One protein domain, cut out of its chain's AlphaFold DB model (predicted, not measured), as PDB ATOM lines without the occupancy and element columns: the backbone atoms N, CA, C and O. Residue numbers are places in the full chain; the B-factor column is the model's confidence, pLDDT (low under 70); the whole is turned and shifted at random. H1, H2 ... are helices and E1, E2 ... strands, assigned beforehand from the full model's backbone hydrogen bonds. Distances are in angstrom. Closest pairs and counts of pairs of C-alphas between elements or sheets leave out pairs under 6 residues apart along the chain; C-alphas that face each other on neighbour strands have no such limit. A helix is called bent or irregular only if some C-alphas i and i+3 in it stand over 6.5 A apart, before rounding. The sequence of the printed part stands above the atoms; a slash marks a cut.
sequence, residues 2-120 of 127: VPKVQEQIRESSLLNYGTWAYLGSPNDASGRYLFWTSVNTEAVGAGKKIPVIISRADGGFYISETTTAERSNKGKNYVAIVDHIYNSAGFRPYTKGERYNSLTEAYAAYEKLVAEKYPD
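What this domain is: This is residues 2 to 120 of the 127 residues of an uncharacterized protein of Ruminococcus callidus ATCC 27760 (UniProt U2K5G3). A strongly twisted sheet of four strands, E1 to E4, makes the core, with the long helix H4 along one face and the short helix H3 across the other. Where E4 ends, the chain turns at 83 degrees into a separate hairpin, E5 and E6, while residues 7 to 13, between H1 and E1, stick out. The printed part has 119 residues, with four named helices and six named strands in the order H1 E1 E2 H2 E3 E4 E5 E6 H3 H4. The larger sheet has the order E1 E2 E3 E4, all antiparallel, and the class is mixed, helices and strands. The whole is compact, with a radius of gyration of the C-alphas of 14.1 A and spans of 40 by 38 by 31 A.

How they stand to each other: H1, residues 2 to 6, is not on the sheet. E1, residues 19 to 23, and E2, residues 33 to 37, form an antiparallel hairpin, with N 21 and O 35 2.9 A apart. H2, residues 41 to 44, only grazes the sheet. E3, residues 49 to 56, is antiparallel to E2, with N 36 and O 53 at 2.8 A. E4, residues 61 to 67, forms a hairpin with E3, with N 54 and O 62 at 2.8 A, and runs on into E5, residues 69 to 73. E6, residues 76 to 80, forms a hairpin with E5, with N 71 and O 78 at 2.8 A; the closest C-alphas of E6 and H2 are those of Val 79 and Glu 42, 5.3 A apart. H3, residues 88 to 95, has a height of 8.8 A over the sheet and runs across the strands, at 78 degrees to E3 on the local plane; its C-alpha 94 is 5.6 A from that of Ser 64 in E4, their closest pair. H4, residues 103 to 117, is on the opposite face at a height of 8.9 A, along the strands and over E3 and E4; the closest C-alphas of H4 and E4 are those of Ala 106 and Phe 61, 6.2 A apart. Every O i to N i+4 pair is within hydrogen-bond range in H1 and H4; H3 has 0 of 4, but 4 of 5 O i to N i+3 pairs, and H2 is too short for an i+4 pair.

Where its parts are: H1 begins at C-alpha 2, (-19.715, -25.463, 53.530). E3 is 21.0 A long, E4 18.8 A and H4 20.4 A. H3 is only just irregular: C-alphas 90 and 93 are 6.6 A apart. H4 ends at C-alpha 117, (-23.889, -13.523, 25.909).

The domain as a whole: The two C-alphas farthest apart, of Gly 75 and Asn 101, are 40.5 A apart. The printed part has no cut, and the link from H1 to E1 is long. Mean pLDDT of the printed part is 85.2; residues 2 to 9, 11 to 12, 26 and 88 are under 70.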
ATOM      1  N   VAL A   2     -19.670 -24.784  54.847       59.53
ATOM      2  CA  VAL A   2     -19.715 -25.463  53.530       59.53
ATOM      3  C   VAL A   2     -19.758 -27.006  53.605       59.53
ATOM      4  O   VAL A   2     -20.669 -27.559  53.004       59.53
ATOM      5  N   PRO A   3     -18.925 -27.711  54.407       60.94
ATOM      6  CA  PRO A   3     -18.980 -29.182  54.457       60.94
ATOM      7  C   PRO A   3     -20.310 -29.740  54.988       60.94
ATOM      8  O   PRO A   3     -20.863 -30.674  54.429       60.94
ATOM      9  N   LYS A   4     -20.890 -29.096  56.012       62.91
ATOM     10  CA  LYS A   4     -22.204 -29.473  56.560       62.91
ATOM     11  C   LYS A   4     -23.359 -29.170  55.604       62.91
ATOM     12  O   LYS A   4     -24.384 -29.834  55.658       62.91
ATOM     13  N   VAL A   5     -23.212 -28.143  54.762       60.38
ATOM     14  CA  VAL A   5     -24.187 -27.853  53.705       60.38
ATOM     15  C   VAL A   5     -24.118 -28.953  52.652       60.38
ATOM     16  O   VAL A   5     -25.166 -29.462  52.284       60.38
ATOM     17  N   GLN A   6     -22.915 -29.379  52.247       64.50
ATOM     18  CA  GLN A   6     -22.715 -30.442  51.253       64.50
ATOM     19  C   GLN A   6     -23.385 -31.769  51.630       64.50
ATOM     20  O   GLN A   6     -24.017 -32.379  50.777       64.50
ATOM     21  N   GLU A   7     -23.353 -32.158  52.905       67.62
ATOM     22  CA  GLU A   7     -24.047 -33.354  53.417       67.62
ATOM     23  C   GLU A   7     -25.580 -33.315  53.233       67.62
ATOM     24  O   GLU A   7     -26.233 -34.355  53.253       67.62
ATOM     25  N   GLN A   8     -26.168 -32.126  53.058       68.50
ATOM     26  CA  GLN A   8     -27.615 -31.916  52.903       68.50
ATOM     27  C   GLN A   8     -28.027 -31.606  51.456       68.50
ATOM     28  O   GLN A   8     -29.217 -31.432  51.171       68.50
ATOM     29  N   ILE A   9     -27.062 -31.512  50.535       67.88
ATOM     30  CA  ILE A   9     -27.328 -31.245  49.124       67.88
ATOM     31  C   ILE A   9     -27.879 -32.524  48.484       67.88
ATOM     32  O   ILE A   9     -27.205 -33.547  48.422       67.88
ATOM     33  N   ARG A  10     -29.116 -32.466  47.979       72.62
ATOM     34  CA  ARG A  10     -29.698 -33.558  47.178       72.62
ATOM     35  C   ARG A  10     -28.882 -33.755  45.901       72.62
ATOM     36  O   ARG A  10     -28.428 -32.772  45.330       72.62
ATOM     37  N   GLU A  11     -28.764 -34.988  45.414       67.00
ATOM     38  CA  GLU A  11     -27.972 -35.322  44.214       67.00
ATOM     39  C   GLU A  11     -28.344 -34.478  42.982       67.00
ATOM     40  O   GLU A  11     -27.465 -34.018  42.258       67.00
ATOM     41  N   SER A  12     -29.633 -34.179  42.799       63.53
ATOM     42  CA  SER A  12     -30.154 -33.346  41.704       63.53
ATOM     43  C   SER A  12     -30.009 -31.835  41.915       63.53
ATOM     44  O   SER A  12     -30.526 -31.040  41.133       63.53
ATOM     45  N   SER A  13     -29.358 -31.402  42.993       77.00
ATOM     46  CA  SER A  13     -29.183 -29.984  43.277       77.00
ATOM     47  C   SER A  13     -28.158 -29.359  42.344       77.00
ATOM     48  O   SER A  13     -27.052 -29.875  42.191       77.00
ATOM     49  N   LEU A  14     -28.468 -28.159  41.847       80.44
ATOM     50  CA  LEU A  14     -27.506 -27.311  41.145       80.44
ATOM     51  C   LEU A  14     -26.231 -27.080  41.962       80.44
ATOM     52  O   LEU A  14     -25.181 -26.879  41.387       80.44
ATOM     53  N   LEU A  15     -26.263 -27.163  43.293       83.06
ATOM     54  CA  LEU A  15     -25.060 -26.972  44.112       83.06
ATOM     55  C   LEU A  15     -24.010 -28.089  43.970       83.06
ATOM     56  O   LEU A  15     -22.877 -27.899  44.415       83.06
ATOM     57  N   ASN A  16     -24.369 -29.218  43.348       82.50
ATOM     58  CA  ASN A  16     -23.417 -30.252  42.936       82.50
ATOM     59  C   ASN A  16     -22.731 -29.931  41.599       82.50
ATOM     60  O   ASN A  16     -21.760 -30.592  41.240       82.50
ATOM     61  N   TYR A  17     -23.219 -28.923  40.874       83.12
ATOM     62  CA  TYR A  17     -22.778 -28.580  39.529       83.12
ATOM     63  C   TYR A  17     -22.399 -27.094  39.450       83.12
ATOM     64  O   TYR A  17     -23.177 -26.212  39.795       83.12
ATOM     65  N   GLY A  18     -21.197 -26.785  38.971       87.06
ATOM     66  CA  GLY A  18     -20.729 -25.400  38.861       87.06
ATOM     67  C   GLY A  18     -20.209 -24.803  40.175       87.06
ATOM     68  O   GLY A  18     -19.869 -25.513  41.122       87.06
ATOM     69  N   THR A  19     -20.099 -23.476  40.210       91.31
ATOM     70  CA  THR A  19     -19.496 -22.729  41.322       91.31
ATOM     71  C   THR A  19     -20.571 -21.996  42.109       91.31
ATOM     72  O   THR A  19     -21.440 -21.338  41.541       91.31
ATOM     73  N   TRP A  20     -20.493 -22.040  43.437       92.75
ATOM     74  CA  TRP A  20     -21.397 -21.283  44.292       92.75
ATOM     75  C   TRP A  20     -20.689 -20.670  45.489       92.75
ATOM     76  O   TRP A  20     -19.647 -21.139  45.946       92.75
ATOM     77  N   ALA A  21     -21.283 -19.605  46.013       89.25
ATOM     78  CA  ALA A  21     -20.835 -18.964  47.232       89.25
ATOM     79  C   ALA A  21     -22.034 -18.515  48.060       89.25
ATOM     80  O   ALA A  21     -23.028 -18.004  47.545       89.25
ATOM     81  N   TYR A  22     -21.912 -18.685  49.370       86.69
ATOM     82  CA  TYR A  22     -22.860 -18.149  50.329       86.69
ATOM     83  C   TYR A  22     -22.299 -16.858  50.918       86.69
ATOM     84  O   TYR A  22     -21.197 -16.857  51.473       86.69
ATOM     85  N   LEU A  23     -23.055 -15.768  50.808       81.69
ATOM     86  CA  LEU A  23     -22.650 -14.440  51.256       81.69
ATOM     87  C   LEU A  23     -23.711 -13.862  52.189       81.69
ATOM     88  O   LEU A  23     -24.897 -13.858  51.880       81.69
ATOM     89  N   GLY A  24     -23.284 -13.370  53.346       76.56
ATOM     90  CA  GLY A  24     -24.181 -12.789  54.338       76.56
ATOM     91  C   GLY A  24     -23.696 -13.018  55.761       76.56
ATOM     92  O   GLY A  24     -22.809 -13.834  56.018       76.56
ATOM     93  N   SER A  25     -24.288 -12.279  56.695       71.12
ATOM     94  CA  SER A  25     -23.981 -12.412  58.118       71.12
ATOM     95  C   SER A  25     -24.830 -13.519  58.756       71.12
ATOM     96  O   SER A  25     -26.022 -13.637  58.459       71.12
ATOM     97  N   PRO A  26     -24.280 -14.310  59.694       68.69
ATOM     98  CA  PRO A  26     -25.099 -15.186  60.525       68.69
ATOM     99  C   PRO A  26     -26.101 -14.395  61.385       68.69
ATOM    100  O   PRO A  26     -27.166 -14.925  61.690       68.69
ATOM    101  N   ASN A  27     -25.822 -13.125  61.694       75.38
ATOM    102  CA  ASN A  27     -26.671 -12.281  62.545       75.38
ATOM    103  C   ASN A  27     -27.776 -11.529  61.779       75.38
ATOM    104  O   ASN A  27     -28.626 -10.912  62.409       75.38
ATOM    105  N   ASP A  28     -27.782 -11.576  60.443       75.88
ATOM    106  CA  ASP A  28     -28.826 -10.977  59.604       75.88
ATOM    107  C   ASP A  28     -29.387 -12.050  58.676       75.88
ATOM    108  O   ASP A  28     -28.771 -12.406  57.674       75.88
ATOM    109  N   ALA A  29     -30.547 -12.601  59.030       73.94
ATOM    110  CA  ALA A  29     -31.188 -13.648  58.243       73.94
ATOM    111  C   ALA A  29     -31.645 -13.152  56.861       73.94
ATOM    112  O   ALA A  29     -31.600 -13.910  55.897       73.94
ATOM    113  N   SER A  30     -32.051 -11.885  56.753       74.19
ATOM    114  CA  SER A  30     -32.609 -11.298  55.528       74.19
ATOM    115  C   SER A  30     -31.541 -10.855  54.522       74.19
ATOM    116  O   SER A  30     -31.788 -10.812  53.315       74.19
ATOM    117  N   GLY A  31     -30.332 -10.568  55.010       77.00
ATOM    118  CA  GLY A  31     -29.161 -10.171  54.225       77.00
ATOM    119  C   GLY A  31     -28.301 -11.337  53.733       77.00
ATOM    120  O   GLY A  31     -27.110 -11.146  53.480       77.00
ATOM    121  N   ARG A  32     -28.867 -12.545  53.646       85.00
ATOM    122  CA  ARG A  32     -28.178 -13.753  53.171       85.00
ATOM    123  C   ARG A  32     -28.514 -14.025  51.713       85.00
ATOM    124  O   ARG A  32     -29.679 -14.000  51.313       85.00
ATOM    125  N   TYR A  33     -27.474 -14.337  50.957       88.25
ATOM    126  CA  TYR A  33     -27.507 -14.568  49.528       88.25
ATOM    127  C   TYR A  33     -26.755 -15.853  49.201       88.25
ATOM    128  O   TYR A  33     -25.679 -16.122  49.740       88.25
ATOM    129  N   LEU A  34     -27.304 -16.621  48.271       90.94
ATOM    130  CA  LEU A  34     -26.632 -17.743  47.640       90.94
ATOM    131  C   LEU A  34     -26.418 -17.390  46.175       90.94
ATOM    132  O   LEU A  34     -27.379 -17.202  45.436       90.94
ATOM    133  N   PHE A  35     -25.157 -17.285  45.787       93.44
ATOM    134  CA  PHE A  35     -24.743 -17.065  44.412       93.44
ATOM    135  C   PHE A  35     -24.389 -18.414  43.807       93.44
ATOM    136  O   PHE A  35     -23.670 -19.193  44.433       93.44
ATOM    137  N   TRP A  36     -24.861 -18.667  42.597       94.88
ATOM    138  CA  TRP A  36     -24.577 -19.875  41.841       94.88
ATOM    139  C   TRP A  36     -24.312 -19.527  40.375       94.88
ATOM    140  O   TRP A  36     -24.933 -18.624  39.822       94.88
ATOM    141  N   THR A  37     -23.399 -20.249  39.743       94.44
ATOM    142  CA  THR A  37     -23.129 -20.186  38.308       94.44
ATOM    143  C   THR A  37     -22.735 -21.570  37.817       94.44
ATOM    144  O   THR A  37     -22.092 -22.334  38.537       94.44
ATOM    145  N   SER A  38     -23.061 -21.875  36.567       92.38
ATOM    146  CA  SER A  38     -22.557 -23.070  35.886       92.38
ATOM    147  C   SER A  38     -21.057 -22.976  35.570       92.38
ATOM    148  O   SER A  38     -20.396 -23.986  35.355       92.38
ATOM    149  N   VAL A  39     -20.496 -21.764  35.565       91.56
ATOM    150  CA  VAL A  39     -19.114 -21.497  35.160       91.56
ATOM    151  C   VAL A  39     -18.113 -21.945  36.233       91.56
ATOM    152  O   VAL A  39     -18.259 -21.645  37.420       91.56
ATOM    153  N   ASN A  40     -17.042 -22.623  35.817       91.25
ATOM    154  CA  ASN A  40     -15.900 -22.897  36.688       91.25
ATOM    155  C   ASN A  40     -15.022 -21.638  36.805       91.25
ATOM    156  O   ASN A  40     -14.331 -21.263  35.855       91.25
ATOM    157  N   THR A  41     -15.050 -20.985  37.969       92.00
ATOM    158  CA  THR A  41     -14.328 -19.722  38.194       92.00
ATOM    159  C   THR A  41     -12.812 -19.891  38.144       92.00
ATOM    160  O   THR A  41     -12.130 -18.992  37.660       92.00
ATOM    161  N   GLU A  42     -12.283 -21.040  38.570       90.81
ATOM    162  CA  GLU A  42     -10.849 -21.348  38.476       90.81
ATOM    163  C   GLU A  42     -10.404 -21.482  37.016       90.81
ATOM    164  O   GLU A  42      -9.348 -20.982  36.641       90.81
ATOM    165  N   ALA A  43     -11.230 -22.111  36.172       90.94
ATOM    166  CA  ALA A  43     -10.924 -22.284  34.752       90.94
ATOM    167  C   ALA A  43     -10.983 -20.959  33.976       90.94
ATOM    168  O   ALA A  43     -10.178 -20.725  33.079       90.94
ATOM    169  N   VAL A  44     -11.934 -20.090  34.324       90.81
ATOM    170  CA  VAL A  44     -12.114 -18.786  33.668       90.81
ATOM    171  C   VAL A  44     -11.104 -17.739  34.160       90.81
ATOM    172  O   VAL A  44     -10.709 -16.855  33.395       90.81
ATOM    173  N   GLY A  45     -10.651 -17.844  35.410       91.94
ATOM    174  CA  GLY A  45      -9.692 -16.924  36.018       91.94
ATOM    175  C   GLY A  45     -10.330 -15.647  36.577       91.94
ATOM    176  O   GLY A  45     -11.531 -15.402  36.447       91.94
ATOM    177  N   ALA A  46      -9.515 -14.824  37.242       94.19
ATOM    178  CA  ALA A  46      -9.941 -13.575  37.876       94.19
ATOM    179  C   ALA A  46     -10.175 -12.429  36.867       94.19
ATOM    180  O   ALA A  46      -9.600 -12.401  35.779       94.19
ATOM    181  N   GLY A  47     -11.005 -11.451  37.245       93.44
ATOM    182  CA  GLY A  47     -11.302 -10.259  36.443       93.44
ATOM    183  C   GLY A  47     -12.254 -10.511  35.270       93.44
ATOM    184  O   GLY A  47     -12.328  -9.693  34.352       93.44
ATOM    185  N   LYS A  48     -12.968 -11.639  35.262       94.50
ATOM    186  CA  LYS A  48     -13.867 -12.035  34.174       94.50
ATOM    187  C   LYS A  48     -15.318 -11.865  34.582       94.50
ATOM    188  O   LYS A  48     -15.699 -12.198  35.700       94.50
ATOM    189  N   LYS A  49     -16.133 -11.360  33.657       93.88
ATOM    190  CA  LYS A  49     -17.580 -11.308  33.851       93.88
ATOM    191  C   LYS A  49     -18.185 -12.686  33.633       93.88
ATOM    192  O   LYS A  49     -17.828 -13.365  32.670       93.88
ATOM    193  N   ILE A  50     -19.079 -13.073  34.531       94.12
ATOM    194  CA  ILE A  50     -19.809 -14.335  34.473       94.12
ATOM    195  C   ILE A  50     -21.282 -14.102  34.826       94.12
ATOM    196  O   ILE A  50     -21.587 -13.222  35.639       94.12
ATOM    197  N   PRO A  51     -22.204 -14.883  34.245       94.56
ATOM    198  CA  PRO A  51     -23.596 -14.864  34.653       94.56
ATOM    199  C   PRO A  51     -23.756 -15.617  35.981       94.56
ATOM    200  O   PRO A  51     -23.106 -16.642  36.213       94.56
ATOM    201  N   VAL A  52     -24.647 -15.137  36.847       94.94
ATOM    202  CA  VAL A  52     -24.963 -15.771  38.134       94.94
ATOM    203  C   VAL A  52     -26.465 -15.782  38.402       94.94
ATOM    204  O   VAL A  52     -27.177 -14.829  38.079       94.94
ATOM    205  N   ILE A  53     -26.929 -16.842  39.060       95.06
ATOM    206  CA  ILE A  53     -28.222 -16.901  39.742       95.06
ATOM    207  C   ILE A  53     -27.993 -16.543  41.208       95.06
ATOM    208  O   ILE A  53     -27.093 -17.073  41.861       95.06
ATOM    209  N   ILE A  54     -28.824 -15.655  41.740       93.25
ATOM    210  CA  ILE A  54     -28.775 -15.218  43.132       93.25
ATOM    211  C   ILE A  54     -30.097 -15.557  43.794       93.25
ATOM    212  O   ILE A  54     -31.146 -15.041  43.414       93.25
ATOM    213  N   SER A  55     -30.040 -16.399  44.816       91.12
ATOM    214  CA  SER A  55     -31.165 -16.681  45.700       91.12
ATOM    215  C   SER A  55     -31.026 -15.856  46.974       91.12
ATOM    216  O   SER A  55     -29.942 -15.789  47.563       91.12
ATOM    217  N   ARG A  56     -32.116 -15.219  47.405       86.25
ATOM    218  CA  ARG A  56     -32.163 -14.514  48.688       86.25
ATOM    219  C   ARG A  56     -32.875 -15.348  49.745       86.25
ATOM    220  O   ARG A  56     -33.806 -16.090  49.445       86.25
ATOM    221  N   ALA A  57     -32.477 -15.175  51.001       81.69
ATOM    222  CA  ALA A  57     -33.115 -15.861  52.125       81.69
ATOM    223  C   ALA A  57     -34.569 -15.420  52.388       81.69
ATOM    224  O   ALA A  57     -35.347 -16.210  52.912       81.69
ATOM    225  N   ASP A  58     -34.954 -14.203  51.991       78.06
ATOM    226  CA  ASP A  58     -36.351 -13.732  51.974       78.06
ATOM    227  C   ASP A  58     -37.138 -14.225  50.738       78.06
ATOM    228  O   ASP A  58     -38.271 -13.806  50.487       78.06
ATOM    229  N   GLY A  59     -36.546 -15.147  49.976       82.38
ATOM    230  CA  GLY A  59     -37.136 -15.795  48.817       82.38
ATOM    231  C   GLY A  59     -36.930 -15.034  47.509       82.38
ATOM    232  O   GLY A  59     -36.587 -13.851  47.464       82.38
ATOM    233  N   GLY A  60     -37.206 -15.738  46.414       89.06
ATOM    234  CA  GLY A  60     -37.014 -15.241  45.057       89.06
ATOM    235  C   GLY A  60     -35.593 -15.440  44.536       89.06
ATOM    236  O   GLY A  60     -34.624 -15.591  45.290       89.06
ATOM    237  N   PHE A  61     -35.501 -15.438  43.212       92.56
ATOM    238  CA  PHE A  61     -34.272 -15.616  42.458       92.56
ATOM    239  C   PHE A  61     -34.067 -14.426  41.529       92.56
ATOM    240  O   PHE A  61     -35.027 -13.850  41.022       92.56
ATOM    241  N   TYR A  62     -32.812 -14.069  41.302       94.19
ATOM    242  CA  TYR A  62     -32.410 -12.973  40.429       94.19
ATOM    243  C   TYR A  62     -31.282 -13.459  39.533       94.19
ATOM    244  O   TYR A  62     -30.480 -14.295  39.948       94.19
ATOM    245  N   ILE A  63     -31.201 -12.911  38.329       94.06
ATOM    246  CA  ILE A  63     -30.080 -13.152  37.423       94.06
ATOM    247  C   ILE A  63     -29.277 -11.866  37.327       94.06
ATOM    248  O   ILE A  63     -29.832 -10.778  37.165       94.06
ATOM    249  N   SER A  64     -27.962 -11.987  37.458       93.56
ATOM    250  CA  SER A  64     -27.053 -10.854  37.355       93.56
ATOM    251  C   SER A  64     -25.721 -11.272  36.745       93.56
ATOM    252  O   SER A  64     -25.498 -12.443  36.443       93.56
ATOM    253  N   GLU A  65     -24.836 -10.301  36.570       93.50
ATOM    254  CA  GLU A  65     -23.467 -10.522  36.122       93.50
ATOM    255  C   GLU A  65     -22.519 -10.095  37.241       93.50
ATOM    256  O   GLU A  65     -22.618  -8.983  37.766       93.50
ATOM    257  N   THR A  66     -21.594 -10.974  37.607       93.31
ATOM    258  CA  THR A  66     -20.536 -10.678  38.578       93.31
ATOM    259  C   THR A  66     -19.184 -10.688  37.891       93.31
ATOM    260  O   THR A  66     -19.023 -11.228  36.800       93.31
ATOM    261  N   THR A  67     -18.199 -10.055  38.523       94.38
ATOM    262  CA  THR A  67     -16.800 -10.142  38.093       94.38
ATOM    263  C   THR A  67     -16.065 -11.076  39.039       94.38
ATOM    264  O   THR A  67     -16.129 -10.869  40.249       94.38
ATOM    265  N   THR A  68     -15.407 -12.104  38.512       94.44
ATOM    266  CA  THR A  68     -14.587 -13.028  39.298       94.44
ATOM    267  C   THR A  68     -13.388 -12.309  39.898       94.44
ATOM    268  O   THR A  68     -12.880 -11.339  39.333       94.44
ATOM    269  N   ALA A  69     -12.886 -12.791  41.030       93.88
ATOM    270  CA  ALA A  69     -11.724 -12.177  41.659       93.88
ATOM    271  C   ALA A  69     -10.855 -13.194  42.380       93.88
ATOM    272  O   ALA A  69     -11.356 -14.092  43.053       93.88
ATOM    273  N   GLU A  70      -9.543 -13.016  42.282       93.62
ATOM    274  CA  GLU A  70      -8.601 -13.832  43.030       93.62
ATOM    275  C   GLU A  70      -8.693 -13.498  44.526       93.62
ATOM    276  O   GLU A  70      -8.923 -12.355  44.947       93.62
ATOM    277  N   ARG A  71      -8.554 -14.532  45.346       88.62
ATOM    278  CA  ARG A  71      -8.523 -14.462  46.800       88.62
ATOM    279  C   ARG A  71      -7.367 -15.307  47.283       88.62
ATOM    280  O   ARG A  71      -7.234 -16.455  46.879       88.62
ATOM    281  N   SER A  72      -6.589 -14.766  48.211       86.81
ATOM    282  CA  SER A  72      -5.603 -15.547  48.947       86.81
ATOM    283  C   SER A  72      -6.118 -15.810  50.355       86.81
ATOM    284  O   SER A  72      -6.524 -14.889  51.064       86.81
ATOM    285  N   ASN A  73      -6.129 -17.074  50.770       79.31
ATOM    286  CA  ASN A  73      -6.450 -17.465  52.137       79.31
ATOM    287  C   ASN A  73      -5.404 -18.459  52.641       79.31
ATOM    288  O   ASN A  73      -5.296 -19.571  52.125       79.31
ATOM    289  N   LYS A  74      -4.634 -18.055  53.660       80.38
ATOM    290  CA  LYS A  74      -3.594 -18.880  54.306       80.38
ATOM    291  C   LYS A  74      -2.643 -19.558  53.300       80.38
ATOM    292  O   LYS A  74      -2.330 -20.736  53.441       80.38
ATOM    293  N   GLY A  75      -2.212 -18.818  52.275       79.69
ATOM    294  CA  GLY A  75      -1.267 -19.296  51.257       79.69
ATOM    295  C   GLY A  75      -1.883 -20.121  50.122       79.69
ATOM    296  O   GLY A  75      -1.143 -20.598  49.269       79.69
ATOM    297  N   LYS A  76      -3.212 -20.289  50.086       84.25
ATOM    298  CA  LYS A  76      -3.925 -20.872  48.941       84.25
ATOM    299  C   LYS A  76      -4.678 -19.785  48.190       84.25
ATOM    300  O   LYS A  76      -5.476 -19.065  48.797       84.25
ATOM    301  N   ASN A  77      -4.435 -19.704  46.888       89.06
ATOM    302  CA  ASN A  77      -5.178 -18.825  46.000       89.06
ATOM    303  C   ASN A  77      -6.370 -19.582  45.407       89.06
ATOM    304  O   ASN A  77      -6.272 -20.782  45.148       89.06
ATOM    305  N   TYR A  78      -7.490 -18.886  45.259       90.19
ATOM    306  CA  TYR A  78      -8.694 -19.371  44.591       90.19
ATOM    307  C   TYR A  78      -9.405 -18.204  43.902       90.19
ATOM    308  O   TYR A  78      -9.234 -17.043  44.293       90.19
ATOM    309  N   VAL A  79     -10.227 -18.495  42.900       93.44
ATOM    310  CA  VAL A  79     -11.006 -17.500  42.160       93.44
ATOM    311  C   VAL A  79     -12.448 -17.499  42.662       93.44
ATOM    312  O   VAL A  79     -13.221 -18.430  42.440       93.44
ATOM    313  N   ALA A  80     -12.832 -16.421  43.341       92.25
ATOM    314  CA  ALA A  80     -14.180 -16.209  43.846       92.25
ATOM    315  C   ALA A  80     -15.159 -15.807  42.732       92.25
ATOM    316  O   ALA A  80     -14.799 -15.112  41.782       92.25
ATOM    317  N   ILE A  81     -16.430 -16.184  42.913       92.56
ATOM    318  CA  ILE A  81     -17.548 -15.898  41.994       92.56
ATOM    319  C   ILE A  81     -17.860 -14.401  41.844       92.56
ATOM    320  O   ILE A  81     -18.488 -13.988  40.873       92.56
ATOM    321  N   VAL A  82     -17.450 -13.577  42.808       91.25
ATOM    322  CA  VAL A  82     -17.704 -12.137  42.823       91.25
ATOM    323  C   VAL A  82     -16.528 -11.393  43.450       91.25
ATOM    324  O   VAL A  82     -15.863 -11.902  44.360       91.25
ATOM    325  N   ASP A  83     -16.285 -10.179  42.966       90.31
ATOM    326  CA  ASP A  83     -15.250  -9.293  43.475       90.31
ATOM    327  C   ASP A  83     -15.542  -8.805  44.906       90.31
ATOM    328  O   ASP A  83     -16.536  -9.166  45.539       90.31
ATOM    329  N   HIS A  84     -14.589  -8.084  45.488       84.75
ATOM    330  CA  HIS A  84     -14.600  -7.656  46.875       84.75
ATOM    331  C   HIS A  84     -15.812  -6.773  47.147       84.75
ATOM    332  O   HIS A  84     -15.973  -5.693  46.584       84.75
ATOM    333  N   ILE A  85     -16.657  -7.243  48.059       81.25
ATOM    334  CA  ILE A  85     -17.829  -6.515  48.521       81.25
ATOM    335  C   ILE A  85     -17.567  -6.094  49.963       81.25
ATOM    336  O   ILE A  85     -17.504  -6.918  50.872       81.25
ATOM    337  N   TYR A  86     -17.371  -4.789  50.153       72.75
ATOM    338  CA  TYR A  86     -16.903  -4.203  51.412       72.75
ATOM    339  C   TYR A  86     -17.983  -4.095  52.497       72.75
ATOM    340  O   TYR A  86     -17.668  -3.857  53.660       72.75
ATOM    341  N   ASN A  87     -19.261  -4.247  52.142       72.38
ATOM    342  CA  ASN A  87     -20.376  -4.214  53.088       72.38
ATOM    343  C   ASN A  87     -21.577  -5.017  52.565       72.38
ATOM    344  O   ASN A  87     -21.692  -5.282  51.370       72.38
ATOM    345  N   SER A  88     -22.510  -5.369  53.453       66.81
ATOM    346  CA  SER A  88     -23.717  -6.130  53.091       66.81
ATOM    347  C   SER A  88     -24.640  -5.394  52.108       66.81
ATOM    348  O   SER A  88     -25.384  -6.029  51.361       66.81
ATOM    349  N   ALA A  89     -24.580  -4.060  52.052       72.94
ATOM    350  CA  ALA A  89     -25.326  -3.278  51.069       72.94
ATOM    351  C   ALA A  89     -24.777  -3.450  49.640       72.94
ATOM    352  O   ALA A  89     -25.537  -3.298  48.684       72.94
ATOM    353  N   GLY A  90     -23.507  -3.836  49.485       76.31
ATOM    354  CA  GLY A  90     -22.871  -4.078  48.192       76.31
ATOM    355  C   GLY A  90     -23.400  -5.304  47.442       76.31
ATOM    356  O   GLY A  90     -23.131  -5.432  46.253       76.31
ATOM    357  N   PHE A  91     -24.208  -6.161  48.084       77.06
ATOM    358  CA  PHE A  91     -24.911  -7.263  47.411       77.06
ATOM    359  C   PHE A  91     -26.241  -6.837  46.776       77.06
ATOM    360  O   PHE A  91     -26.694  -7.454  45.815       77.06
ATOM    361  N   ARG A  92     -26.858  -5.755  47.275       79.69
ATOM    362  CA  ARG A  92     -28.170  -5.271  46.813       79.69
ATOM    363  C   ARG A  92     -28.240  -4.989  45.305       79.69
ATOM    364  O   ARG A  92     -29.296  -5.248  44.737       79.69
ATOM    365  N   PRO A  93     -27.194  -4.458  44.633       86.38
ATOM    366  CA  PRO A  93     -27.241  -4.212  43.192       86.38
ATOM    367  C   PRO A  93     -27.537  -5.464  42.363       86.38
ATOM    368  O   PRO A  93     -28.251  -5.362  41.371       86.38
ATOM    369  N   TYR A  94     -27.066  -6.637  42.797       86.31
ATOM    370  CA  TYR A  94     -27.252  -7.887  42.059       86.31
ATOM    371  C   TYR A  94     -28.684  -8.439  42.142       86.31
ATOM    372  O   TYR A  94     -29.042  -9.346  41.401       86.31
ATOM    373  N   THR A  95     -29.529  -7.869  43.007       86.56
ATOM    374  CA  THR A  95     -30.936  -8.264  43.173       86.56
ATOM    375  C   THR A  95     -31.908  -7.140  42.805       86.56
ATOM    376  O   THR A  95     -33.016  -7.088  43.332       86.56
ATOM    377  N   LYS A  96     -31.485  -6.186  41.961       84.69
ATOM    378  CA  LYS A  96     -32.348  -5.102  41.444       84.69
ATOM    379  C   LYS A  96     -33.087  -5.459  40.149       84.69
ATOM    380  O   LYS A  96     -33.922  -4.676  39.711       84.69
ATOM    381  N   GLY A  97     -32.724  -6.572  39.516       84.12
ATOM    382  CA  GLY A  97     -33.305  -7.015  38.252       84.12
ATOM    383  C   GLY A  97     -34.664  -7.693  38.413       84.12
ATOM    384  O   GLY A  97     -35.310  -7.603  39.458       84.12
ATOM    385  N   GLU A  98     -35.068  -8.401  37.360       90.19
ATOM    386  CA  GLU A  98     -36.262  -9.239  37.374       90.19
ATOM    387  C   GLU A  98     -36.181 -10.274  38.506       90.19
ATOM    388  O   GLU A  98     -35.155 -10.931  38.706       90.19
ATOM    389  N   ARG A  99     -37.271 -10.374  39.276       92.69
ATOM    390  CA  ARG A  99     -37.428 -11.356  40.346       92.69
ATOM    391  C   ARG A  99     -38.198 -12.549  39.799       92.69
ATOM    392  O   ARG A  99     -39.370 -12.418  39.458       92.69
ATOM    393  N   TYR A 100     -37.570 -13.714  39.822       91.88
ATOM    394  CA  TYR A 100     -38.199 -14.990  39.505       91.88
ATOM    395  C   TYR A 100     -38.715 -15.651  40.784       91.88
ATOM    396  O   TYR A 100     -38.056 -15.619  41.833       91.88
ATOM    397  N   ASN A 101     -39.901 -16.252  40.711       89.06
ATOM    398  CA  ASN A 101     -40.543 -16.872  41.873       89.06
ATOM    399  C   ASN A 101     -40.088 -18.319  42.078       89.06
ATOM    400  O   ASN A 101     -40.160 -18.831  43.195       89.06
ATOM    401  N   SER A 102     -39.579 -18.960  41.024       88.56
ATOM    402  CA  SER A 102     -39.072 -20.329  41.064       88.56
ATOM    403  C   SER A 102     -37.641 -20.435  40.539       88.56
ATOM    404  O   SER A 102     -37.200 -19.644  39.703       88.56
ATOM    405  N   LEU A 103     -36.919 -21.454  41.014       88.38
ATOM    406  CA  LEU A 103     -35.591 -21.778  40.495       88.38
ATOM    407  C   LEU A 103     -35.661 -22.184  39.019       88.38
ATOM    408  O   LEU A 103     -34.770 -21.834  38.260       88.38
ATOM    409  N   THR A 104     -36.723 -22.880  38.606       88.44
ATOM    410  CA  THR A 104     -36.918 -23.322  37.219       88.44
ATOM    411  C   THR A 104     -36.998 -22.144  36.250       88.44
ATOM    412  O   THR A 104     -36.324 -22.153  35.225       88.44
ATOM    413  N   GLU A 105     -37.773 -21.107  36.583       90.94
ATOM    414  CA  GLU A 105     -37.861 -19.887  35.767       90.94
ATOM    415  C   GLU A 105     -36.516 -19.158  35.704       90.94
ATOM    416  O   GLU A 105     -36.062 -18.788  34.620       90.94
ATOM    417  N   ALA A 106     -35.853 -19.000  36.854       93.44
ATOM    418  CA  ALA A 106     -34.541 -18.363  36.924       93.44
ATOM    419  C   ALA A 106     -33.485 -19.141  36.128       93.44
ATOM    420  O   ALA A 106     -32.651 -18.543  35.457       93.44
ATOM    421  N   TYR A 107     -33.526 -20.473  36.171       91.62
ATOM    422  CA  TYR A 107     -32.601 -21.320  35.433       91.62
ATOM    423  C   TYR A 107     -32.838 -21.225  33.924       91.62
ATOM    424  O   TYR A 107     -31.894 -20.984  33.183       91.62
ATOM    425  N   ALA A 108     -34.089 -21.280  33.464       91.94
ATOM    426  CA  ALA A 108     -34.406 -21.135  32.042       91.94
ATOM    427  C   ALA A 108     -33.991 -19.760  31.482       91.94
ATOM    428  O   ALA A 108     -33.503 -19.654  30.354       91.94
ATOM    429  N   ALA A 109     -34.168 -18.685  32.255       93.50
ATOM    430  CA  ALA A 109     -33.690 -17.359  31.868       93.50
ATOM    431  C   ALA A 109     -32.152 -17.262  31.918       93.50
ATOM    432  O   ALA A 109     -31.547 -16.623  31.055       93.50
ATOM    433  N   TYR A 110     -31.510 -17.947  32.868       93.06
ATOM    434  CA  TYR A 110     -30.055 -18.049  32.949       93.06
ATOM    435  C   TYR A 110     -29.471 -18.793  31.741       93.06
ATOM    436  O   TYR A 110     -28.535 -18.292  31.127       93.06
ATOM    437  N   GLU A 111     -30.047 -19.928  31.337       91.62
ATOM    438  CA  GLU A 111     -29.627 -20.683  30.148       91.62
ATOM    439  C   GLU A 111     -29.692 -19.831  28.881       91.62
ATOM    440  O   GLU A 111     -28.748 -19.826  28.089       91.62
ATOM    441  N   LYS A 112     -30.770 -19.054  28.711       91.88
ATOM    442  CA  LYS A 112     -30.896 -18.096  27.603       91.88
ATOM    443  C   LYS A 112     -29.795 -17.039  27.649       91.88
ATOM    444  O   LYS A 112     -29.133 -16.809  26.641       91.88
ATOM    445  N   LEU A 113     -29.544 -16.450  28.821       91.38
ATOM    446  CA  LEU A 113     -28.482 -15.457  29.003       91.38
ATOM    447  C   LEU A 113     -27.098 -16.031  28.665       91.38
ATOM    448  O   LEU A 113     -26.315 -15.374  27.976       91.38
ATOM    449  N   VAL A 114     -26.798 -17.248  29.131       90.31
ATOM    450  CA  VAL A 114     -25.551 -17.946  28.800       90.31
ATOM    451  C   VAL A 114     -25.474 -18.180  27.296       90.31
ATOM    452  O   VAL A 114     -24.462 -17.868  26.677       90.31
ATOM    453  N   ALA A 115     -26.555 -18.656  26.680       88.88
ATOM    454  CA  ALA A 115     -26.558 -18.970  25.263       88.88
ATOM    455  C   ALA A 115     -26.343 -17.747  24.354       88.88
ATOM    456  O   ALA A 115     -25.739 -17.890  23.285       88.88
ATOM    457  N   GLU A 116     -26.829 -16.577  24.774       89.62
ATOM    458  CA  GLU A 116     -26.747 -15.319  24.027       89.62
ATOM    459  C   GLU A 116     -25.443 -14.551  24.273       89.62
ATOM    460  O   GLU A 116     -24.816 -14.093  23.317       89.62
ATOM    461  N   LYS A 117     -25.026 -14.391  25.537       88.75
ATOM    462  CA  LYS A 117     -23.889 -13.523  25.909       88.75
ATOM    463  C   LYS A 117     -22.602 -14.267  26.233       88.75
ATOM    464  O   LYS A 117     -21.534 -13.663  26.194       88.75
ATOM    465  N   TYR A 118     -22.700 -15.549  26.560       87.75
ATOM    466  CA  TYR A 118     -21.578 -16.370  26.999       87.75
ATOM    467  C   TYR A 118     -21.552 -17.707  26.247       87.75
ATOM    468  O   TYR A 118     -21.628 -18.769  26.873       87.75
ATOM    469  N   PRO A 119     -21.465 -17.687  24.900       82.56
ATOM    470  CA  PRO A 119     -21.527 -18.903  24.097       82.56
ATOM    471  C   PRO A 119     -20.442 -19.917  24.483       82.56
ATOM    472  O   PRO A 119     -20.700 -21.116  24.435       82.56
ATOM    473  N   ASP A 120     -19.292 -19.434  24.956       81.19
ATOM    474  CA  ASP A 120     -18.167 -20.248  25.427       81.19
ATOM    475  C   ASP A 120     -18.489 -21.059  26.697       81.19
ATOM    476  O   ASP A 120     -17.770 -21.994  27.037       81.19
TER     477      ASP A 120